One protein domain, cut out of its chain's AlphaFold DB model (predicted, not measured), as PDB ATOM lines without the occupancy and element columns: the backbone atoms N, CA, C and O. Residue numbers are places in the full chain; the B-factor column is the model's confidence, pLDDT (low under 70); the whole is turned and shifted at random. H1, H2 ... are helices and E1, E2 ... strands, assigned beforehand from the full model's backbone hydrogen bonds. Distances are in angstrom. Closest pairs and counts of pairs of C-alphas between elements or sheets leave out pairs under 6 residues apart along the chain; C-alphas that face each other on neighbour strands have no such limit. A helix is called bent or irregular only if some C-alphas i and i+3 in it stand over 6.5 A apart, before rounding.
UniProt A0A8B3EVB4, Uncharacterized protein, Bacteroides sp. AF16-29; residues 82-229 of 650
ATOM      1  N   LYS A  82     -15.064   3.404  11.500       80.12
ATOM      2  CA  LYS A  82     -15.778   4.279  12.429       80.12
ATOM      3  C   LYS A  82     -14.795   5.270  13.047       80.12
ATOM      4  O   LYS A  82     -13.833   4.844  13.684       80.12
ATOM      5  N   TYR A  83     -15.043   6.567  12.887       74.06
ATOM      6  CA  TYR A  83     -14.226   7.633  13.477       74.06
ATOM      7  C   TYR A  83     -15.099   8.777  14.015       74.06
ATOM      8  O   TYR A  83     -16.261   8.928  13.638       74.06
ATOM      9  N   THR A  84     -14.554   9.556  14.950       69.75
ATOM     10  CA  THR A  84     -15.244  10.661  15.639       69.75
ATOM     11  C   THR A  84     -14.523  11.970  15.354       69.75
ATOM     12  O   THR A  84     -13.315  12.048  15.581       69.75
ATOM     13  N   ILE A  85     -15.250  12.972  14.849       61.44
ATOM     14  CA  ILE A  85     -14.666  14.265  14.461       61.44
ATOM     15  C   ILE A  85     -14.573  15.239  15.641       61.44
ATOM     16  O   ILE A  85     -13.589  15.968  15.714       61.44
ATOM     17  N   ASP A  86     -15.489  15.165  16.608       58.94
ATOM     18  CA  ASP A  86     -15.509  16.071  17.757       58.94
ATOM     19  C   ASP A  86     -15.043  15.401  19.054       58.94
ATOM     20  O   ASP A  86     -15.428  14.276  19.385       58.94
ATOM     21  N   SER A  87     -14.276  16.146  19.855       54.03
ATOM     22  CA  SER A  87     -13.916  15.782  21.235       54.03
ATOM     23  C   SER A  87     -15.126  15.670  22.171       54.03
ATOM     24  O   SER A  87     -14.995  15.118  23.261       54.03
ATOM     25  N   ASN A  88     -16.299  16.154  21.743       52.16
ATOM     26  CA  ASN A  88     -17.545  16.133  22.510       52.16
ATOM     27  C   ASN A  88     -18.386  14.861  22.284       52.16
ATOM     28  O   ASN A  88     -19.444  14.720  22.885       52.16
ATOM     29  N   GLY A  89     -17.920  13.910  21.462       50.06
ATOM     30  CA  GLY A  89     -18.480  12.553  21.394       50.06
ATOM     31  C   GLY A  89     -19.828  12.395  20.677       50.06
ATOM     32  O   GLY A  89     -20.288  11.262  20.528       50.06
ATOM     33  N   GLU A  90     -20.446  13.468  20.185       43.00
ATOM     34  CA  GLU A  90     -21.697  13.385  19.424       43.00
ATOM     35  C   GLU A  90     -21.417  13.279  17.918       43.00
ATOM     36  O   GLU A  90     -20.833  14.166  17.308       43.00
ATOM     37  N   GLY A  91     -21.828  12.156  17.318       56.16
ATOM     38  CA  GLY A  91     -21.739  11.913  15.874       56.16
ATOM     39  C   GLY A  91     -20.550  11.047  15.455       56.16
ATOM     40  O   GLY A  91     -19.593  11.518  14.846       56.16
ATOM     41  N   SER A  92     -20.602   9.741  15.739       66.31
ATOM     42  CA  SER A  92     -19.659   8.801  15.127       66.31
ATOM     43  C   SER A  92     -19.998   8.593  13.652       66.31
ATOM     44  O   SER A  92     -21.098   8.134  13.341       66.31
ATOM     45  N   ILE A  93     -19.048   8.870  12.766       75.25
ATOM     46  CA  ILE A  93     -19.201   8.676  11.327       75.25
ATOM     47  C   ILE A  93     -18.709   7.274  10.980       75.25
ATOM     48  O   ILE A  93     -17.622   6.867  11.394       75.25
ATOM     49  N   VAL A  94     -19.520   6.531  10.229       80.25
ATOM     50  CA  VAL A  94     -19.149   5.239   9.646       80.25
ATOM     51  C   VAL A  94     -19.091   5.427   8.137       80.25
ATOM     52  O   VAL A  94     -20.097   5.799   7.536       80.25
ATOM     53  N   LYS A  95     -17.925   5.196   7.534       84.56
ATOM     54  CA  LYS A  95     -17.723   5.278   6.078       84.56
ATOM     55  C   LYS A  95     -16.970   4.064   5.565       84.56
ATOM     56  O   LYS A  95     -16.185   3.459   6.301       84.56
ATOM     57  N   GLU A  96     -17.199   3.711   4.307       87.00
ATOM     58  CA  GLU A  96     -16.403   2.680   3.648       87.00
ATOM     59  C   GLU A  96     -14.959   3.174   3.467       87.00
ATOM     60  O   GLU A  96     -14.710   4.333   3.122       87.00
ATOM     61  N   ILE A  97     -13.981   2.287   3.659       86.88
ATOM     62  CA  ILE A  97     -12.560   2.626   3.521       86.88
ATOM     63  C   ILE A  97     -12.219   3.187   2.129       86.88
ATOM     64  O   ILE A  97     -11.449   4.140   2.018       86.88
ATOM     65  N   LYS A  98     -12.834   2.655   1.062       87.62
ATOM     66  CA  LYS A  98     -12.629   3.127  -0.320       87.62
ATOM     67  C   LYS A  98     -13.195   4.527  -0.551       87.62
ATOM     68  O   LYS A  98     -12.687   5.265  -1.398       87.62
ATOM     69  N   GLU A  99     -14.261   4.897   0.155       88.31
ATOM     70  CA  GLU A  99     -14.820   6.252   0.121       88.31
ATOM     71  C   GLU A  99     -13.914   7.234   0.851       88.31
ATOM     72  O   GLU A  99     -13.610   8.288   0.302       88.31
ATOM     73  N   LEU A 100     -13.381   6.854   2.013       89.12
ATOM     74  CA  LEU A 100     -12.416   7.679   2.743       89.12
ATOM     75  C   LEU A 100     -11.132   7.923   1.946       89.12
ATOM     76  O   LEU A 100     -10.655   9.052   1.878       89.12
ATOM     77  N   TYR A 101     -10.587   6.888   1.302       92.06
ATOM     78  CA  TYR A 101      -9.440   7.062   0.410       92.06
ATOM     79  C   TYR A 101      -9.762   7.983  -0.766       92.06
ATOM     80  O   TYR A 101      -8.946   8.831  -1.100       92.06
ATOM     81  N   ASN A 102     -10.953   7.870  -1.359       90.75
ATOM     82  CA  ASN A 102     -11.384   8.782  -2.416       90.75
ATOM     83  C   ASN A 102     -11.440  10.236  -1.937       90.75
ATOM     84  O   ASN A 102     -10.937  11.123  -2.615       90.75
ATOM     85  N   GLU A 103     -12.021  10.490  -0.767       90.00
ATOM     86  CA  GLU A 103     -12.074  11.840  -0.201       90.00
ATOM     87  C   GLU A 103     -10.672  12.398   0.085       90.00
ATOM     88  O   GLU A 103     -10.408  13.559  -0.221       90.00
ATOM     89  N   ALA A 104      -9.755  11.571   0.595       91.38
ATOM     90  CA  ALA A 104      -8.365  11.961   0.821       91.38
ATOM     91  C   ALA A 104      -7.604  12.231  -0.489       91.38
ATOM     92  O   ALA A 104      -6.893  13.226  -0.597       91.38
ATOM     93  N   PHE A 105      -7.777  11.382  -1.501       92.62
ATOM     94  CA  PHE A 105      -7.169  11.546  -2.823       92.62
ATOM     95  C   PHE A 105      -7.689  12.778  -3.569       92.62
ATOM     96  O   PHE A 105      -6.915  13.432  -4.265       92.62
ATOM     97  N   ASN A 106      -8.944  13.177  -3.350       88.94
ATOM     98  CA  ASN A 106      -9.471  14.423  -3.907       88.94
ATOM     99  C   ASN A 106      -8.754  15.673  -3.358       88.94
ATOM    100  O   ASN A 106      -8.639  16.649  -4.092       88.94
ATOM    101  N   LEU A 107      -8.215  15.657  -2.125       88.69
ATOM    102  CA  LEU A 107      -7.414  16.785  -1.596       88.69
ATOM    103  C   LEU A 107      -6.122  17.019  -2.384       88.69
ATOM    104  O   LEU A 107      -5.574  18.123  -2.370       88.69
ATOM    105  N   VAL A 108      -5.641  15.964  -3.040       89.06
ATOM    106  CA  VAL A 108      -4.494  15.978  -3.941       89.06
ATOM    107  C   VAL A 108      -4.941  15.768  -5.389       89.06
ATOM    108  O   VAL A 108      -4.171  15.290  -6.192       89.06
ATOM    109  N   GLY A 109      -6.186  16.064  -5.767       83.81
ATOM    110  CA  GLY A 109      -6.609  16.083  -7.177       83.81
ATOM    111  C   GLY A 109      -6.571  14.741  -7.921       83.81
ATOM    112  O   GLY A 109      -6.649  14.718  -9.149       83.81
ATOM    113  N   ILE A 110      -6.487  13.612  -7.211       87.25
ATOM    114  CA  ILE A 110      -6.625  12.275  -7.801       87.25
ATOM    115  C   ILE A 110      -8.104  11.887  -7.760       87.25
ATOM    116  O   ILE A 110      -8.657  11.573  -6.707       87.25
ATOM    117  N   SER A 111      -8.743  11.910  -8.930       79.62
ATOM    118  CA  SER A 111     -10.187  11.708  -9.087       79.62
ATOM    119  C   SER A 111     -10.543  10.294  -9.547       79.62
ATOM    120  O   SER A 111      -9.889   9.729 -10.422       79.62
ATOM    121  N   ARG A 112     -11.671   9.766  -9.048       76.56
ATOM    122  CA  ARG A 112     -12.292   8.510  -9.523       76.56
ATOM    123  C   ARG A 112     -12.662   8.510 -11.007       76.56
ATOM    124  O   ARG A 112     -12.889   7.432 -11.549       76.56
ATOM    125  N   LYS A 113     -12.757   9.681 -11.650       74.12
ATOM    126  CA  LYS A 113     -13.075   9.776 -13.081       74.12
ATOM    127  C   LYS A 113     -12.066   9.006 -13.926       74.12
ATOM    128  O   LYS A 113     -12.482   8.201 -14.748       74.12
ATOM    129  N   ASN A 114     -10.771   9.156 -13.647       75.06
ATOM    130  CA  ASN A 114      -9.740   8.318 -14.243       75.06
ATOM    131  C   ASN A 114      -9.582   7.040 -13.411       75.06
ATOM    132  O   ASN A 114      -8.672   6.917 -12.588       75.06
ATOM    133  N   TYR A 115     -10.511   6.098 -13.595       80.56
ATOM    134  CA  TYR A 115     -10.565   4.883 -12.780       80.56
ATOM    135  C   TYR A 115      -9.267   4.070 -12.829       80.56
ATOM    136  O   TYR A 115      -8.882   3.520 -11.803       80.56
ATOM    137  N   LYS A 116      -8.581   4.026 -13.982       83.62
ATOM    138  CA  LYS A 116      -7.316   3.295 -14.135       83.62
ATOM    139  C   LYS A 116      -6.252   3.847 -13.190       83.62
ATOM    140  O   LYS A 116      -5.652   3.100 -12.437       83.62
ATOM    141  N   ILE A 117      -6.036   5.157 -13.197       84.88
ATOM    142  CA  ILE A 117      -5.007   5.759 -12.345       84.88
ATOM    143  C   ILE A 117      -5.450   5.727 -10.885       84.88
ATOM    144  O   ILE A 117      -4.680   5.363 -10.003       84.88
ATOM    145  N   PHE A 118      -6.720   6.035 -10.623       87.44
ATOM    146  CA  PHE A 118      -7.288   5.964  -9.284       87.44
ATOM    147  C   PHE A 118      -7.129   4.573  -8.649       87.44
ATOM    148  O   PHE A 118      -6.827   4.474  -7.458       87.44
ATOM    149  N   SER A 119      -7.332   3.500  -9.421       87.25
ATOM    150  CA  SER A 119      -7.216   2.134  -8.918       87.25
ATOM    151  C   SER A 119      -5.776   1.777  -8.562       87.25
ATOM    152  O   SER A 119      -5.592   1.131  -7.536       87.25
ATOM    153  N   GLU A 120      -4.766   2.256  -9.294       89.44
ATOM    154  CA  GLU A 120      -3.350   2.043  -8.941       89.44
ATOM    155  C   GLU A 120      -3.018   2.606  -7.548       89.44
ATOM    156  O   GLU A 120      -2.517   1.891  -6.674       89.44
ATOM    157  N   PHE A 121      -3.397   3.861  -7.274       91.81
ATOM    158  CA  PHE A 121      -3.214   4.460  -5.944       91.81
ATOM    159  C   PHE A 121      -4.032   3.735  -4.866       91.81
ATOM    160  O   PHE A 121      -3.528   3.454  -3.776       91.81
ATOM    161  N   MET A 122      -5.299   3.423  -5.153       90.81
ATOM    162  CA  MET A 122      -6.197   2.756  -4.206       90.81
ATOM    163  C   MET A 122      -5.694   1.361  -3.827       90.81
ATOM    164  O   MET A 122      -5.641   1.024  -2.643       90.81
ATOM    165  N   ASN A 123      -5.322   0.553  -4.817       89.88
ATOM    166  CA  ASN A 123      -4.884  -0.825  -4.623       89.88
ATOM    167  C   ASN A 123      -3.605  -0.865  -3.789       89.88
ATOM    168  O   ASN A 123      -3.543  -1.603  -2.805       89.88
ATOM    169  N   HIS A 124      -2.634  -0.004  -4.111       91.12
ATOM    170  CA  HIS A 124      -1.404   0.102  -3.332       91.12
ATOM    171  C   HIS A 124      -1.675   0.507  -1.880       91.12
ATOM    172  O   HIS A 124      -1.144  -0.106  -0.953       91.12
ATOM    173  N   MET A 125      -2.542   1.499  -1.651       90.56
ATOM    174  CA  MET A 125      -2.873   1.952  -0.296       90.56
ATOM    175  C   MET A 125      -3.640   0.904   0.520       90.56
ATOM    176  O   MET A 125      -3.382   0.772   1.717       90.56
ATOM    177  N   LEU A 126      -4.523   0.120  -0.104       87.94
ATOM    178  CA  LEU A 126      -5.207  -1.005   0.546       87.94
ATOM    179  C   LEU A 126      -4.255  -2.171   0.857       87.94
ATOM    180  O   LEU A 126      -4.466  -2.883   1.843       87.94
ATOM    181  N   ALA A 127      -3.204  -2.352   0.056       85.12
ATOM    182  CA  ALA A 127      -2.159  -3.343   0.297       85.12
ATOM    183  C   ALA A 127      -1.183  -2.929   1.417       85.12
ATOM    184  O   ALA A 127      -0.513  -3.785   1.999       85.12
ATOM    185  N   GLN A 128      -1.120  -1.639   1.778       83.31
ATOM    186  CA  GLN A 128      -0.227  -1.159   2.836       83.31
ATOM    187  C   GLN A 128      -0.525  -1.800   4.203       83.31
ATOM    188  O   GLN A 128      -1.677  -2.098   4.522       83.31
ATOM    189  N   PRO A 129       0.472  -1.916   5.099       81.88
ATOM    190  CA  PRO A 129       0.228  -2.334   6.476       81.88
ATOM    191  C   PRO A 129      -0.790  -1.422   7.175       81.88
ATOM    192  O   PRO A 129      -0.714  -0.198   7.047       81.88
ATOM    193  N   PHE A 130      -1.667  -1.990   8.014       77.38
ATOM    194  CA  PHE A 130      -2.681  -1.237   8.780       77.38
ATOM    195  C   PHE A 130      -2.118  -0.008   9.499       77.38
ATOM    196  O   PHE A 130      -2.761   1.033   9.564       77.38
ATOM    197  N   ARG A 131      -0.886  -0.096  10.011       77.38
ATOM    198  CA  ARG A 131      -0.199   1.035  10.645       77.38
ATOM    199  C   ARG A 131      -0.053   2.238   9.709       77.38
ATOM    200  O   ARG A 131      -0.228   3.365  10.164       77.38
ATOM    201  N   ASN A 132       0.293   2.015   8.443       84.56
ATOM    202  CA  ASN A 132       0.430   3.079   7.449       84.56
ATOM    203  C   ASN A 132      -0.947   3.605   7.038       84.56
ATOM    204  O   ASN A 132      -1.124   4.817   6.995       84.56
ATOM    205  N   GLN A 133      -1.934   2.721   6.859       86.81
ATOM    206  CA  GLN A 133      -3.316   3.114   6.558       86.81
ATOM    207  C   GLN A 133      -3.921   3.992   7.667       86.81
ATOM    208  O   GLN A 133      -4.434   5.074   7.398       86.81
ATOM    209  N   ILE A 134      -3.773   3.598   8.938       84.38
ATOM    210  CA  ILE A 134      -4.233   4.388  10.091       84.38
ATOM    211  C   ILE A 134      -3.535   5.748  10.128       84.38
ATOM    212  O   ILE A 134      -4.186   6.769  10.319       84.38
ATOM    213  N   ARG A 135      -2.211   5.792   9.930       86.62
ATOM    214  CA  ARG A 135      -1.470   7.062   9.900       86.62
ATOM    215  C   ARG A 135      -1.920   7.968   8.759       86.62
ATOM    216  O   ARG A 135      -2.001   9.174   8.961       86.62
ATOM    217  N   PHE A 136      -2.220   7.394   7.598       92.25
ATOM    218  CA  PHE A 136      -2.733   8.119   6.444       92.25
ATOM    219  C   PHE A 136      -4.090   8.755   6.759       92.25
ATOM    220  O   PHE A 136      -4.267   9.952   6.552       92.25
ATOM    221  N   PHE A 137      -5.012   8.001   7.362       90.50
ATOM    222  CA  PHE A 137      -6.304   8.548   7.780       90.50
ATOM    223  C   PHE A 137      -6.194   9.555   8.927       90.50
ATOM    224  O   PHE A 137      -6.951  10.517   8.953       90.50
ATOM    225  N   ILE A 138      -5.228   9.401   9.836       88.44
ATOM    226  CA  ILE A 138      -4.920  10.425  10.845       88.44
ATOM    227  C   ILE A 138      -4.429  11.713  10.169       88.44
ATOM    228  O   ILE A 138      -4.865  12.798  10.546       88.44
ATOM    229  N   ALA A 139      -3.555  11.619   9.160       90.62
ATOM    230  CA  ALA A 139      -3.105  12.782   8.393       90.62
ATOM    231  C   ALA A 139      -4.270  13.464   7.660       90.62
ATOM    232  O   ALA A 139      -4.395  14.686   7.718       90.62
ATOM    233  N   TYR A 140      -5.151  12.678   7.037       91.69
ATOM    234  CA  TYR A 140      -6.375  13.171   6.405       91.69
ATOM    235  C   TYR A 140      -7.302  13.866   7.413       91.69
ATOM    236  O   TYR A 140      -7.758  14.982   7.184       91.69
ATOM    237  N   TYR A 141      -7.514  13.259   8.577       87.69
ATOM    238  CA  TYR A 141      -8.331  13.830   9.643       87.69
ATOM    239  C   TYR A 141      -7.762  15.153  10.182       87.69
ATOM    240  O   TYR A 141      -8.497  16.123  10.357       87.69
ATOM    241  N   HIS A 142      -6.444  15.238  10.388       87.81
ATOM    242  CA  HIS A 142      -5.800  16.498  10.763       87.81
ATOM    243  C   HIS A 142      -5.983  17.584   9.699       87.81
ATOM    244  O   HIS A 142      -6.190  18.744  10.053       87.81
ATOM    245  N   ALA A 143      -5.936  17.219   8.417       88.06
ATOM    246  CA  ALA A 143      -6.194  18.151   7.330       88.06
ATOM    247  C   ALA A 143      -7.633  18.685   7.364       88.06
ATOM    248  O   ALA A 143      -7.812  19.894   7.283       88.06
ATOM    249  N   LEU A 144      -8.637  17.827   7.588       85.25
ATOM    250  CA  LEU A 144     -10.041  18.247   7.715       85.25
ATOM    251  C   LEU A 144     -10.275  19.233   8.869       85.25
ATOM    252  O   LEU A 144     -11.061  20.165   8.735       85.25
ATOM    253  N   ASN A 145      -9.573  19.050   9.989       83.12
ATOM    254  CA  ASN A 145      -9.685  19.934  11.153       83.12
ATOM    255  C   ASN A 145      -8.934  21.266  10.989       83.12
ATOM    256  O   ASN A 145      -9.064  22.154  11.835       83.12
ATOM    257  N   THR A 146      -8.135  21.420   9.932       82.00
ATOM    258  CA  THR A 146      -7.398  22.655   9.660       82.00
ATOM    259  C   THR A 146      -8.230  23.527   8.716       82.00
ATOM    260  O   THR A 146      -8.598  23.100   7.624       82.00
ATOM    261  N   LYS A 147      -8.572  24.754   9.139       69.44
ATOM    262  CA  LYS A 147      -9.423  25.661   8.341       69.44
ATOM    263  C   LYS A 147      -8.716  26.215   7.095       69.44
ATOM    264  O   LYS A 147      -9.382  26.473   6.101       69.44
ATOM    265  N   GLU A 148      -7.392  26.356   7.137       73.19
ATOM    266  CA  GLU A 148      -6.556  26.863   6.040       73.19
ATOM    267  C   GLU A 148      -5.511  25.808   5.637       73.19
ATOM    268  O   GLU A 148      -5.018  25.063   6.482       73.19
ATOM    269  N   ASN A 149      -5.150  25.735   4.351       79.75
ATOM    270  CA  ASN A 149      -4.085  24.858   3.834       79.75
ATOM    271  C   ASN A 149      -4.269  23.356   4.135       79.75
ATOM    272  O   ASN A 149      -3.327  22.654   4.526       79.75
ATOM    273  N   GLN A 150      -5.484  22.841   3.912       87.44
ATOM    274  CA  GLN A 150      -5.818  21.419   4.090       87.44
ATOM    275  C   GLN A 150      -4.879  20.503   3.293       87.44
ATOM    276  O   GLN A 150      -4.300  19.574   3.857       87.44
ATOM    277  N   THR A 151      -4.663  20.807   2.009       88.69
ATOM    278  CA  THR A 151      -3.756  20.054   1.129       88.69
ATOM    279  C   THR A 151      -2.336  20.011   1.691       88.69
ATOM    280  O   THR A 151      -1.790  18.927   1.870       88.69
ATOM    281  N   SER A 152      -1.759  21.157   2.069       89.69
ATOM    282  CA  SER A 152      -0.396  21.222   2.621       89.69
ATOM    283  C   SER A 152      -0.255  20.425   3.923       89.69
ATOM    284  O   SER A 152       0.688  19.648   4.108       89.69
ATOM    285  N   THR A 153      -1.249  20.524   4.813       91.19
ATOM    286  CA  THR A 153      -1.275  19.761   6.070       91.19
ATOM    287  C   THR A 153      -1.321  18.255   5.815       91.19
ATOM    288  O   THR A 153      -0.571  17.497   6.441       91.19
ATOM    289  N   PHE A 154      -2.166  17.825   4.875       94.25
ATOM    290  CA  PHE A 154      -2.289  16.430   4.471       94.25
ATOM    291  C   PHE A 154      -0.984  15.894   3.872       94.25
ATOM    292  O   PHE A 154      -0.448  14.892   4.353       94.25
ATOM    293  N   VAL A 155      -0.429  16.600   2.885       93.56
ATOM    294  CA  VAL A 155       0.805  16.243   2.168       93.56
ATOM    295  C   VAL A 155       1.984  16.122   3.130       93.56
ATOM    296  O   VAL A 155       2.692  15.113   3.118       93.56
ATOM    297  N   ARG A 156       2.152  17.076   4.056       92.06
ATOM    298  CA  ARG A 156       3.190  17.002   5.098       92.06
ATOM    299  C   ARG A 156       3.008  15.789   6.013       92.06
ATOM    300  O   ARG A 156       3.989  15.210   6.480       92.06
ATOM    301  N   GLY A 157       1.762  15.418   6.301       91.69
ATOM    302  CA  GLY A 157       1.437  14.199   7.034       91.69
ATOM    303  C   GLY A 157       1.876  12.945   6.279       91.69
ATOM    304  O   GLY A 157       2.551  12.101   6.865       91.69
ATOM    305  N   VAL A 158       1.563  12.854   4.984       94.00
ATOM    306  CA  VAL A 158       1.940  11.724   4.117       94.00
ATOM    307  C   VAL A 158       3.458  11.605   3.961       94.00
ATOM    308  O   VAL A 158       3.996  10.515   4.164       94.00
ATOM    309  N   LEU A 159       4.171  12.710   3.722       92.81
ATOM    310  CA  LEU A 159       5.639  12.723   3.658       92.81
ATOM    311  C   LEU A 159       6.268  12.135   4.930       92.81
ATOM    312  O   LEU A 159       7.138  11.278   4.851       92.81
ATOM    313  N   LYS A 160       5.761  12.490   6.120       88.75
ATOM    314  CA  LYS A 160       6.231  11.922   7.403       88.75
ATOM    315  C   LYS A 160       5.941  10.429   7.571       88.75
ATOM    316  O   LYS A 160       6.622   9.750   8.339       88.75
ATOM    317  N   ILE A 161       4.908   9.898   6.917       87.88
ATOM    318  CA  ILE A 161       4.617   8.456   6.951       87.88
ATOM    319  C   ILE A 161       5.705   7.696   6.198       87.88
ATOM    320  O   ILE A 161       6.149   6.649   6.680       87.88
ATOM    321  N   PHE A 162       6.138   8.241   5.062       88.69
ATOM    322  CA  PHE A 162       7.080   7.607   4.143       88.69
ATOM    323  C   PHE A 162       8.525   8.122   4.256       88.69
ATOM    324  O   PHE A 162       9.405   7.609   3.573       88.69
ATOM    325  N   GLU A 163       8.796   9.043   5.181       85.56
ATOM    326  CA  GLU A 163      10.106   9.657   5.444       85.56
ATOM    327  C   GLU A 163      11.242   8.634   5.586       85.56
ATOM    328  O   GLU A 163      12.331   8.836   5.059       85.56
ATOM    329  N   VAL A 164      10.990   7.510   6.265       79.75
ATOM    330  CA  VAL A 164      11.999   6.452   6.439       79.75
ATOM    331  C   VAL A 164      12.433   5.869   5.093       79.75
ATOM    332  O   VAL A 164      13.621   5.640   4.897       79.75
ATOM    333  N   TYR A 165      11.493   5.673   4.165       85.38
ATOM    334  CA  TYR A 165      11.804   5.184   2.824       85.38
ATOM    335  C   TYR A 165      12.551   6.253   2.023       85.38
ATOM    336  O   TYR A 165      13.579   5.956   1.425       85.38
ATOM    337  N   ILE A 166      12.114   7.515   2.083       82.81
ATOM    338  CA  ILE A 166      12.784   8.622   1.379       82.81
ATOM    339  C   ILE A 166      14.246   8.754   1.840       82.81
ATOM    340  O   ILE A 166      15.144   8.847   1.010       82.81
ATOM    341  N   ASN A 167      14.498   8.681   3.149       80.31
ATOM    342  CA  ASN A 167      15.847   8.727   3.722       80.31
ATOM    343  C   ASN A 167      16.716   7.518   3.345       80.31
ATOM    344  O   ASN A 167      17.938   7.617   3.358       80.31
ATOM    345  N   GLN A 168      16.105   6.365   3.069       81.94
ATOM    346  CA  GLN A 168      16.832   5.155   2.689       81.94
ATOM    347  C   GLN A 168      17.257   5.182   1.214       81.94
ATOM    348  O   GLN A 168      18.332   4.684   0.890       81.94
ATOM    349  N   TYR A 169      16.420   5.742   0.339       81.31
ATOM    350  CA  TYR A 169      16.594   5.697  -1.119       81.31
ATOM    351  C   TYR A 169      17.074   7.029  -1.729       81.31
ATOM    352  O   TYR A 169      17.210   7.123  -2.948       81.31
ATOM    353  N   SER A 170      17.327   8.068  -0.924       83.62
ATOM    354  CA  SER A 170      17.905   9.329  -1.404       83.62
ATOM    355  C   SER A 170      18.812   9.994  -0.367       83.62
ATOM    356  O   SER A 170      18.429  10.166   0.792       83.62
ATOM    357  N   GLY A 171      19.999  10.430  -0.803       75.44
ATOM    358  CA  GLY A 171      20.928  11.204   0.032       75.44
ATOM    359  C   GLY A 171      20.476  12.648   0.292       75.44
ATOM    360  O   GLY A 171      20.919  13.266   1.257       75.44
ATOM    361  N   ASP A 172      19.555  13.165  -0.523       82.88
ATOM    362  CA  ASP A 172      19.058  14.548  -0.492       82.88
ATOM    363  C   ASP A 172      17.619  14.641   0.030       82.88
ATOM    364  O   ASP A 172      16.849  15.540  -0.323       82.88
ATOM    365  N   SER A 173      17.253  13.717   0.919       82.94
ATOM    366  CA  SER A 173      15.903  13.591   1.468       82.94
ATOM    367  C   SER A 173      15.351  14.891   2.054       82.94
ATOM    368  O   SER A 173      14.156  15.148   1.951       82.94
ATOM    369  N   LYS A 174      16.207  15.764   2.599       86.88
ATOM    370  CA  LYS A 174      15.815  17.085   3.113       86.88
ATOM    371  C   LYS A 174      15.112  17.945   2.056       86.88
ATOM    372  O   LYS A 174      14.157  18.639   2.396       86.88
ATOM    373  N   TYR A 175      15.585  17.914   0.811       87.88
ATOM    374  CA  TYR A 175      15.017  18.703  -0.284       87.88
ATOM    375  C   TYR A 175      13.758  18.060  -0.870       87.88
ATOM    376  O   TYR A 175      12.873  18.779  -1.315       87.88
ATOM    377  N   LEU A 176      13.651  16.728  -0.814       89.31
ATOM    378  CA  LEU A 176      12.444  15.987  -1.202       89.31
ATOM    379  C   LEU A 176      11.320  16.089  -0.156       89.31
ATOM    380  O   LEU A 176      10.143  16.015  -0.484       89.31
ATOM    381  N   MET A 177      11.680  16.259   1.117       86.56
ATOM    382  CA  MET A 177      10.750  16.359   2.248       86.56
ATOM    383  C   MET A 177      10.214  17.777   2.487       86.56
ATOM    384  O   MET A 177       9.370  17.967   3.368       86.56
ATOM    385  N   GLY A 178      10.719  18.779   1.765       85.69
ATOM    386  CA  GLY A 178      10.364  20.184   1.943       85.69
ATOM    387  C   GLY A 178      10.164  20.912   0.620       85.69
ATOM    388  O   GLY A 178      10.394  20.364  -0.452       85.69
ATOM    389  N   HIS A 179       9.751  22.176   0.705       85.19
ATOM    390  CA  HIS A 179       9.621  23.018  -0.479       85.19
ATOM    391  C   HIS A 179      10.996  23.387  -1.030       85.19
ATOM    392  O   HIS A 179      11.875  23.828  -0.280       85.19
ATOM    393  N   SER A 180      11.172  23.250  -2.341       85.38
ATOM    394  CA  SER A 180      12.407  23.631  -3.023       85.38
ATOM    395  C   SER A 180      12.097  24.429  -4.289       85.38
ATOM    396  O   SER A 180      11.254  24.001  -5.074       85.38
ATOM    397  N   PRO A 181      12.796  25.548  -4.558       79.38
ATOM    398  CA  PRO A 181      12.609  26.297  -5.803       79.38
ATOM    399  C   PRO A 181      13.055  25.513  -7.048       79.38
ATOM    400  O   PRO A 181      12.699  25.886  -8.157       79.38
ATOM    401  N   VAL A 182      13.811  24.425  -6.869       86.44
ATOM    402  CA  VAL A 182      14.264  23.509  -7.929       86.44
ATOM    403  C   VAL A 182      13.795  22.076  -7.650       86.44
ATOM    404  O   VAL A 182      14.522  21.109  -7.867       86.44
ATOM    405  N   TYR A 183      12.582  21.922  -7.113       93.31
ATOM    406  CA  TYR A 183      12.026  20.622  -6.722       93.31
ATOM    407  C   TYR A 183      12.053  19.553  -7.842       93.31
ATOM    408  O   TYR A 183      12.500  18.436  -7.560       93.31
ATOM    409  N   PRO A 184      11.726  19.864  -9.117       94.62
ATOM    410  CA  PRO A 184      11.875  18.912 -10.226       94.62
ATOM    411  C   PRO A 184      13.302  18.377 -10.417       94.62
ATOM    412  O   PRO A 184      13.484  17.232 -10.827       94.62
ATOM    413  N   ALA A 185      14.331  19.157 -10.074       93.88
ATOM    414  CA  ALA A 185      15.718  18.704 -10.140       93.88
ATOM    415  C   ALA A 185      16.015  17.604  -9.103       93.88
ATOM    416  O   ALA A 185      16.700  16.627  -9.408       93.88
ATOM    417  N   TRP A 186      15.460  17.726  -7.894       94.31
ATOM    418  CA  TRP A 186      15.584  16.704  -6.850       94.31
ATOM    419  C   TRP A 186      14.770  15.453  -7.180       94.31
ATOM    420  O   TRP A 186      15.248  14.339  -6.970       94.31
ATOM    421  N   MET A 187      13.580  15.622  -7.761       95.38
ATOM    422  CA  MET A 187      12.781  14.514  -8.290       95.38
ATOM    423  C   MET A 187      13.538  13.748  -9.386       95.38
ATOM    424  O   MET A 187      13.613  12.521  -9.328       95.38
ATOM    425  N   LEU A 188      14.170  14.451 -10.333       94.69
ATOM    426  CA  LEU A 188      15.037  13.835 -11.342       94.69
ATOM    427  C   LEU A 188      16.198  13.071 -10.695       94.69
ATOM    428  O   LEU A 188      16.498  11.947 -11.095       94.69
ATOM    429  N   LYS A 189      16.854  13.669  -9.694       92.75
ATOM    430  CA  LYS A 189      17.960  13.025  -8.978       92.75
ATOM    431  C   LYS A 189      17.524  11.711  -8.340       92.75
ATOM    432  O   LYS A 189      18.175  10.693  -8.556       92.75
ATOM    433  N   PHE A 190      16.380  11.716  -7.660       93.25
ATOM    434  CA  PHE A 190      15.776  10.509  -7.102       93.25
ATOM    435  C   PHE A 190      15.527   9.433  -8.171       93.25
ATOM    436  O   PHE A 190      15.885   8.273  -7.955       93.25
ATOM    437  N   LEU A 191      14.957   9.798  -9.327       93.06
ATOM    438  CA  LEU A 191      14.711   8.841 -10.413       93.06
ATOM    439  C   LEU A 191      16.011   8.209 -10.925       93.06
ATOM    440  O   LEU A 191      16.054   7.011 -11.188       93.06
ATOM    441  N   VAL A 192      17.075   8.995 -11.057       90.81
ATOM    442  CA  VAL A 192      18.360   8.533 -11.601       90.81
ATOM    443  C   VAL A 192      19.094   7.639 -10.602       90.81
ATOM    444  O   VAL A 192      19.506   6.540 -10.971       90.81
ATOM    445  N   GLU A 193      19.178   8.046  -9.331       89.25
ATOM    446  CA  GLU A 193      19.806   7.258  -8.255       89.25
ATOM    447  C   GLU A 193      19.157   5.874  -8.095       89.25
ATOM    448  O   GLU A 193      19.841   4.892  -7.800       89.25
ATOM    449  N   ASN A 194      17.851   5.778  -8.359       88.88
ATOM    450  CA  ASN A 194      17.068   4.555  -8.198       88.88
ATOM    451  C   ASN A 194      16.797   3.800  -9.513       88.88
ATOM    452  O   ASN A 194      16.100   2.789  -9.499       88.88
ATOM    453  N   ASN A 195      17.382   4.223 -10.642       88.44
ATOM    454  CA  ASN A 195      17.184   3.625 -11.975       88.44
ATOM    455  C   ASN A 195      15.725   3.616 -12.466       88.44
ATOM    456  O   ASN A 195      15.295   2.688 -13.149       88.44
ATOM    457  N   LEU A 196      14.975   4.658 -12.128       90.44
ATOM    458  CA  LEU A 196      13.558   4.825 -12.443       90.44
ATOM    459  C   LEU A 196      13.301   5.861 -13.539       90.44
ATOM    460  O   LEU A 196      12.149   6.150 -13.826       90.44
ATOM    461  N   LEU A 197      14.332   6.439 -14.161       89.56
ATOM    462  CA  LEU A 197      14.142   7.510 -15.147       89.56
ATOM    463  C   LEU A 197      13.207   7.110 -16.304       89.56
ATOM    464  O   LEU A 197      12.384   7.917 -16.709       89.56
ATOM    465  N   PHE A 198      13.307   5.875 -16.802       87.31
ATOM    466  CA  PHE A 198      12.518   5.404 -17.951       87.31
ATOM    467  C   PHE A 198      11.154   4.809 -17.579       87.31
ATOM    468  O   PHE A 198      10.256   4.754 -18.409       87.31
ATOM    469  N   THR A 199      10.993   4.331 -16.345       85.31
ATOM    470  CA  THR A 199       9.767   3.649 -15.892       85.31
ATOM    471  C   THR A 199       8.933   4.494 -14.932       85.31
ATOM    472  O   THR A 199       7.750   4.236 -14.757       85.31
ATOM    473  N   GLY A 200       9.538   5.501 -14.304       84.62
ATOM    474  CA  GLY A 200       8.958   6.306 -13.234       84.62
ATOM    475  C   GLY A 200       8.883   7.802 -13.535       84.62
ATOM    476  O   GLY A 200       8.550   8.559 -12.626       84.62
ATOM    477  N   ALA A 201       9.155   8.247 -14.769       87.56
ATOM    478  CA  ALA A 201       9.050   9.660 -15.162       87.56
ATOM    479  C   ALA A 201       7.643  10.247 -14.963       87.56
ATOM    480  O   ALA A 201       7.514  11.448 -14.755       87.56
ATOM    481  N   SER A 202       6.600   9.415 -14.957       90.38
ATOM    482  CA  SER A 202       5.226   9.828 -14.668       90.38
ATOM    483  C   SER A 202       4.917   9.918 -13.167       90.38
ATOM    484  O   SER A 202       3.905  10.496 -12.788       90.38
ATOM    485  N   PHE A 203       5.757   9.365 -12.284       92.94
ATOM    486  CA  PHE A 203       5.462   9.220 -10.850       92.94
ATOM    487  C   PHE A 203       4.113   8.525 -10.570       92.94
ATOM    488  O   PHE A 203       3.413   8.846  -9.603       92.94
ATOM    489  N   LEU A 204       3.756   7.542 -11.400       89.88
ATOM    490  CA  LEU A 204       2.693   6.587 -11.097       89.88
ATOM    491  C   LEU A 204       3.239   5.417 -10.258       89.88
ATOM    492  O   LEU A 204       4.389   5.012 -10.441       89.88
ATOM    493  N   PRO A 205       2.442   4.841  -9.338       88.25
ATOM    494  CA  PRO A 205       2.872   3.726  -8.492       88.25
ATOM    495  C   PRO A 205       2.875   2.368  -9.232       88.25
ATOM    496  O   PRO A 205       2.449   1.362  -8.675       88.25
ATOM    497  N   GLU A 206       3.392   2.323 -10.464       84.62
ATOM    498  CA  GLU A 206       3.421   1.137 -11.349       84.62
ATOM    499  C   GLU A 206       4.685   0.264 -11.175       84.62
ATOM    500  O   GLU A 206       4.873  -0.735 -11.864       84.62
ATOM    501  N   ILE A 207       5.577   0.634 -10.252       85.12
ATOM    502  CA  ILE A 207       6.859  -0.052 -10.003       85.12
ATOM    503  C   ILE A 207       6.628  -1.383  -9.275       85.12
ATOM    504  O   ILE A 207       5.577  -1.591  -8.702       85.12
ATOM    505  N   GLU A 208       7.584  -2.311  -9.249       80.88
ATOM    506  CA  GLU A 208       7.437  -3.547  -8.460       80.88
ATOM    507  C   GLU A 208       7.721  -3.346  -6.956       80.88
ATOM    508  O   GLU A 208       6.989  -3.867  -6.117       80.88
ATOM    509  N   ASP A 209       8.748  -2.566  -6.596       84.12
ATOM    510  CA  ASP A 209       9.155  -2.322  -5.202       84.12
ATOM    511  C   ASP A 209       8.160  -1.409  -4.460       84.12
ATOM    512  O   ASP A 209       8.020  -0.217  -4.752       84.12
ATOM    513  N   ASP A 210       7.510  -1.960  -3.434       83.75
ATOM    514  CA  ASP A 210       6.544  -1.252  -2.591       83.75
ATOM    515  C   ASP A 210       7.137  -0.059  -1.826       83.75
ATOM    516  O   ASP A 210       6.426   0.915  -1.546       83.75
ATOM    517  N   SER A 211       8.427  -0.099  -1.482       86.56
ATOM    518  CA  SER A 211       9.120   1.020  -0.830       86.56
ATOM    519  C   SER A 211       9.272   2.189  -1.797       86.56
ATOM    520  O   SER A 211       8.999   3.330  -1.425       86.56
ATOM    521  N   LEU A 212       9.631   1.906  -3.051       88.81
ATOM    522  CA  LEU A 212       9.722   2.918  -4.105       88.81
ATOM    523  C   LEU A 212       8.341   3.478  -4.466       88.81
ATOM    524  O   LEU A 212       8.208   4.695  -4.586       88.81
ATOM    525  N   LYS A 213       7.289   2.647  -4.526       91.00
ATOM    526  CA  LYS A 213       5.902   3.129  -4.693       91.00
ATOM    527  C   LYS A 213       5.487   4.099  -3.591       91.00
ATOM    528  O   LYS A 213       4.897   5.138  -3.874       91.00
ATOM    529  N   ASN A 214       5.811   3.784  -2.334       91.12
ATOM    530  CA  ASN A 214       5.521   4.663  -1.199       91.12
ATOM    531  C   ASN A 214       6.181   6.038  -1.364       91.12
ATOM    532  O   ASN A 214       5.546   7.060  -1.099       91.12
ATOM    533  N   ILE A 215       7.433   6.065  -1.828       92.25
ATOM    534  CA  ILE A 215       8.148   7.313  -2.113       92.25
ATOM    535  C   ILE A 215       7.485   8.049  -3.275       92.25
ATOM    536  O   ILE A 215       7.187   9.229  -3.136       92.25
ATOM    537  N   ILE A 216       7.189   7.367  -4.382       94.31
ATOM    538  CA  ILE A 216       6.544   7.973  -5.553       94.31
ATOM    539  C   ILE A 216       5.224   8.638  -5.188       94.31
ATOM    540  O   ILE A 216       5.012   9.789  -5.558       94.31
ATOM    541  N   ILE A 217       4.368   7.972  -4.411       94.19
ATOM    542  CA  ILE A 217       3.102   8.554  -3.951       94.19
ATOM    543  C   ILE A 217       3.363   9.814  -3.117       94.19
ATOM    544  O   ILE A 217       2.702  10.833  -3.313       94.19
ATOM    545  N   ALA A 218       4.348   9.775  -2.217       94.50
ATOM    546  CA  ALA A 218       4.703  10.922  -1.386       94.50
ATOM    547  C   ALA A 218       5.216  12.112  -2.219       94.50
ATOM    548  O   ALA A 218       4.784  13.245  -2.006       94.50
ATOM    549  N   LEU A 219       6.104  11.851  -3.184       95.06
ATOM    550  CA  LEU A 219       6.671  12.866  -4.072       95.06
ATOM    551  C   LEU A 219       5.621  13.435  -5.025       95.06
ATOM    552  O   LEU A 219       5.614  14.640  -5.257       95.06
ATOM    553  N   CYS A 220       4.710  12.592  -5.515       94.31
ATOM    554  CA  CYS A 220       3.577  12.978  -6.348       94.31
ATOM    555  C   CYS A 220       2.667  13.969  -5.608       94.31
ATOM    556  O   CYS A 220       2.380  15.058  -6.104       94.31
ATOM    557  N   PHE A 221       2.319  13.659  -4.356       94.56
ATOM    558  CA  PHE A 221       1.493  14.534  -3.519       94.56
ATOM    559  C   PHE A 221       2.217  15.835  -3.156       94.56
ATOM    560  O   PHE A 221       1.596  16.894  -3.101       94.56
ATOM    561  N   SER A 222       3.529  15.766  -2.922       94.19
ATOM    562  CA  SER A 222       4.342  16.950  -2.645       94.19
ATOM    563  C   SER A 222       4.482  17.863  -3.858       94.19
ATOM    564  O   SER A 222       4.354  19.074  -3.714       94.19
ATOM    565  N   PHE A 223       4.687  17.311  -5.054       94.12
ATOM    566  CA  PHE A 223       4.749  18.100  -6.281       94.12
ATOM    567  C   PHE A 223       3.423  18.819  -6.550       94.12
ATOM    568  O   PHE A 223       3.423  20.023  -6.794       94.12
ATOM    569  N   TYR A 224       2.302  18.099  -6.440       91.88
ATOM    570  CA  TYR A 224       0.959  18.654  -6.613       91.88
ATOM    571  C   TYR A 224       0.726  19.902  -5.751       91.88
ATOM    572  O   TYR A 224       0.210  20.915  -6.219       91.88
ATOM    573  N   GLU A 225       1.132  19.843  -4.483       91.12
ATOM    574  CA  GLU A 225       0.967  20.959  -3.557       91.12
ATOM    575  C   GLU A 225       1.937  22.113  -3.840       91.12
ATOM    576  O   GLU A 225       1.554  23.276  -3.726       91.12
ATOM    577  N   GLN A 226       3.156  21.817  -4.291       91.12
ATOM    578  CA  GLN A 226       4.144  22.843  -4.618       91.12
ATOM    579  C   GLN A 226       3.807  23.617  -5.895       91.12
ATOM    580  O   GLN A 226       3.986  24.840  -5.922       91.12
ATOM    581  N   VAL A 227       3.297  22.936  -6.928       89.56
ATOM    582  CA  VAL A 227       2.889  23.557  -8.204       89.56
ATOM    583  C   VAL A 227       1.755  24.549  -8.005       89.56
ATOM    584  O   VAL A 227       1.765  25.606  -8.634       89.56
ATOM    585  N   LYS A 228       0.848  24.258  -7.067       84.56
ATOM    586  CA  LYS A 228      -0.265  25.132  -6.691       84.56
ATOM    587  C   LYS A 228       0.177  26.571  -6.395       84.56
ATOM    588  O   LYS A 228      -0.536  27.524  -6.690       84.56
ATOM    589  N   HIS A 229       1.373  26.718  -5.829       81.19
ATOM    590  CA  HIS A 229       1.976  28.006  -5.489       81.19
ATOM    591  C   HIS A 229       3.073  28.447  -6.474       81.19
ATOM    592  O   HIS A 229       3.508  29.596  -6.442       81.19
TER     593      HIS A 229
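Overview. This is residues 82 to 229 of the 650 residues of an uncharacterized protein of Bacteroides sp. AF16-29 (UniProt A0A8B3EVB4). H4 and H7 run side by side in the middle of a body of helices, with H3 packed on H4 toward one end and H5 and H6 toward the other. H1 and H2 are set loosely near H3, and a small hairpin of two strands, E1 and E2, lies at one far end of the long axis. The printed part has 148 residues, with two named strands followed by seven named helices; it is mostly helix, and the sheet E1 - E2 is antiparallel. The whole is compact, with a radius of gyration of the C-alphas of 15.6 A, yet elongated, spanning 51 by 29 by 28 A.

Arrangement. Start at E1, residues 82 to 84, which forms an antiparallel hairpin with E2, residues 92 to 96; look for N 83 and O 93, 3.0 A apart, and N 93 and O 83, 2.9 A apart. H1, residues 97 to 106, is close to but not clearly touching H2, residues 115 to 127; their closest C-alphas, of Tyr 101 and Met 122, are 7.1 A apart. H3, residues 130 to 144, touches the hub H4, residues 150 to 169, in a helical hairpin at a shallow tilt of 31 degrees; the closest C-alphas, of Ala 143 and Gln 150, are 4.6 A apart. H4 is irregular, with C-alphas 161 and 164 7.7 A apart, and has a kink of 61 degrees near residue 162. With residues 166 to 167 alone it only just touches H5, residues 173 to 176, only at the corner, with 3 pairs of C-alphas within 8 A; the closest are those of Asn 167 and Ser 173, 5.4 A apart. H5 touches H6, residues 183 to 193, closest at the C-alphas of Leu 176 and Trp 186, 6.5 A. H7, residues 210 to 229, touches H4, opposite ways at a steep tilt of 39 degrees, closest at the C-alphas of Leu 159 and Ala 218, 5.4 A. Every O i to N i+4 pair is within hydrogen-bond range in H1, H2, H3 and H6, against 14 of 16 in H4 and in H7; H5 is too short for such a pair.

Along the chain. Find C-alpha 82 at (-15.778, 4.279, 12.429), where E1 begins; E1 is 7.2 A long and E2 13.4 A. H1 to H3 measure 14.3, 17.6 and 20.9 A. H4 runs 27.9 A from C-alpha 150 at (-5.818, 21.419, 4.090); H5 is 5.0 A and H6 15.5 A. H7 runs 29.8 A to C-alpha 229 at (1.976, 28.006, -5.489).

Size, cuts and confidence. The C-alphas farthest apart, of Asn 88 and Phe 198, are 51.5 A apart. The printed part has no cut; H6 to H7 is the long link, residues 194 to 209. pLDDT is under 70 at residues 84 to 92 and 147.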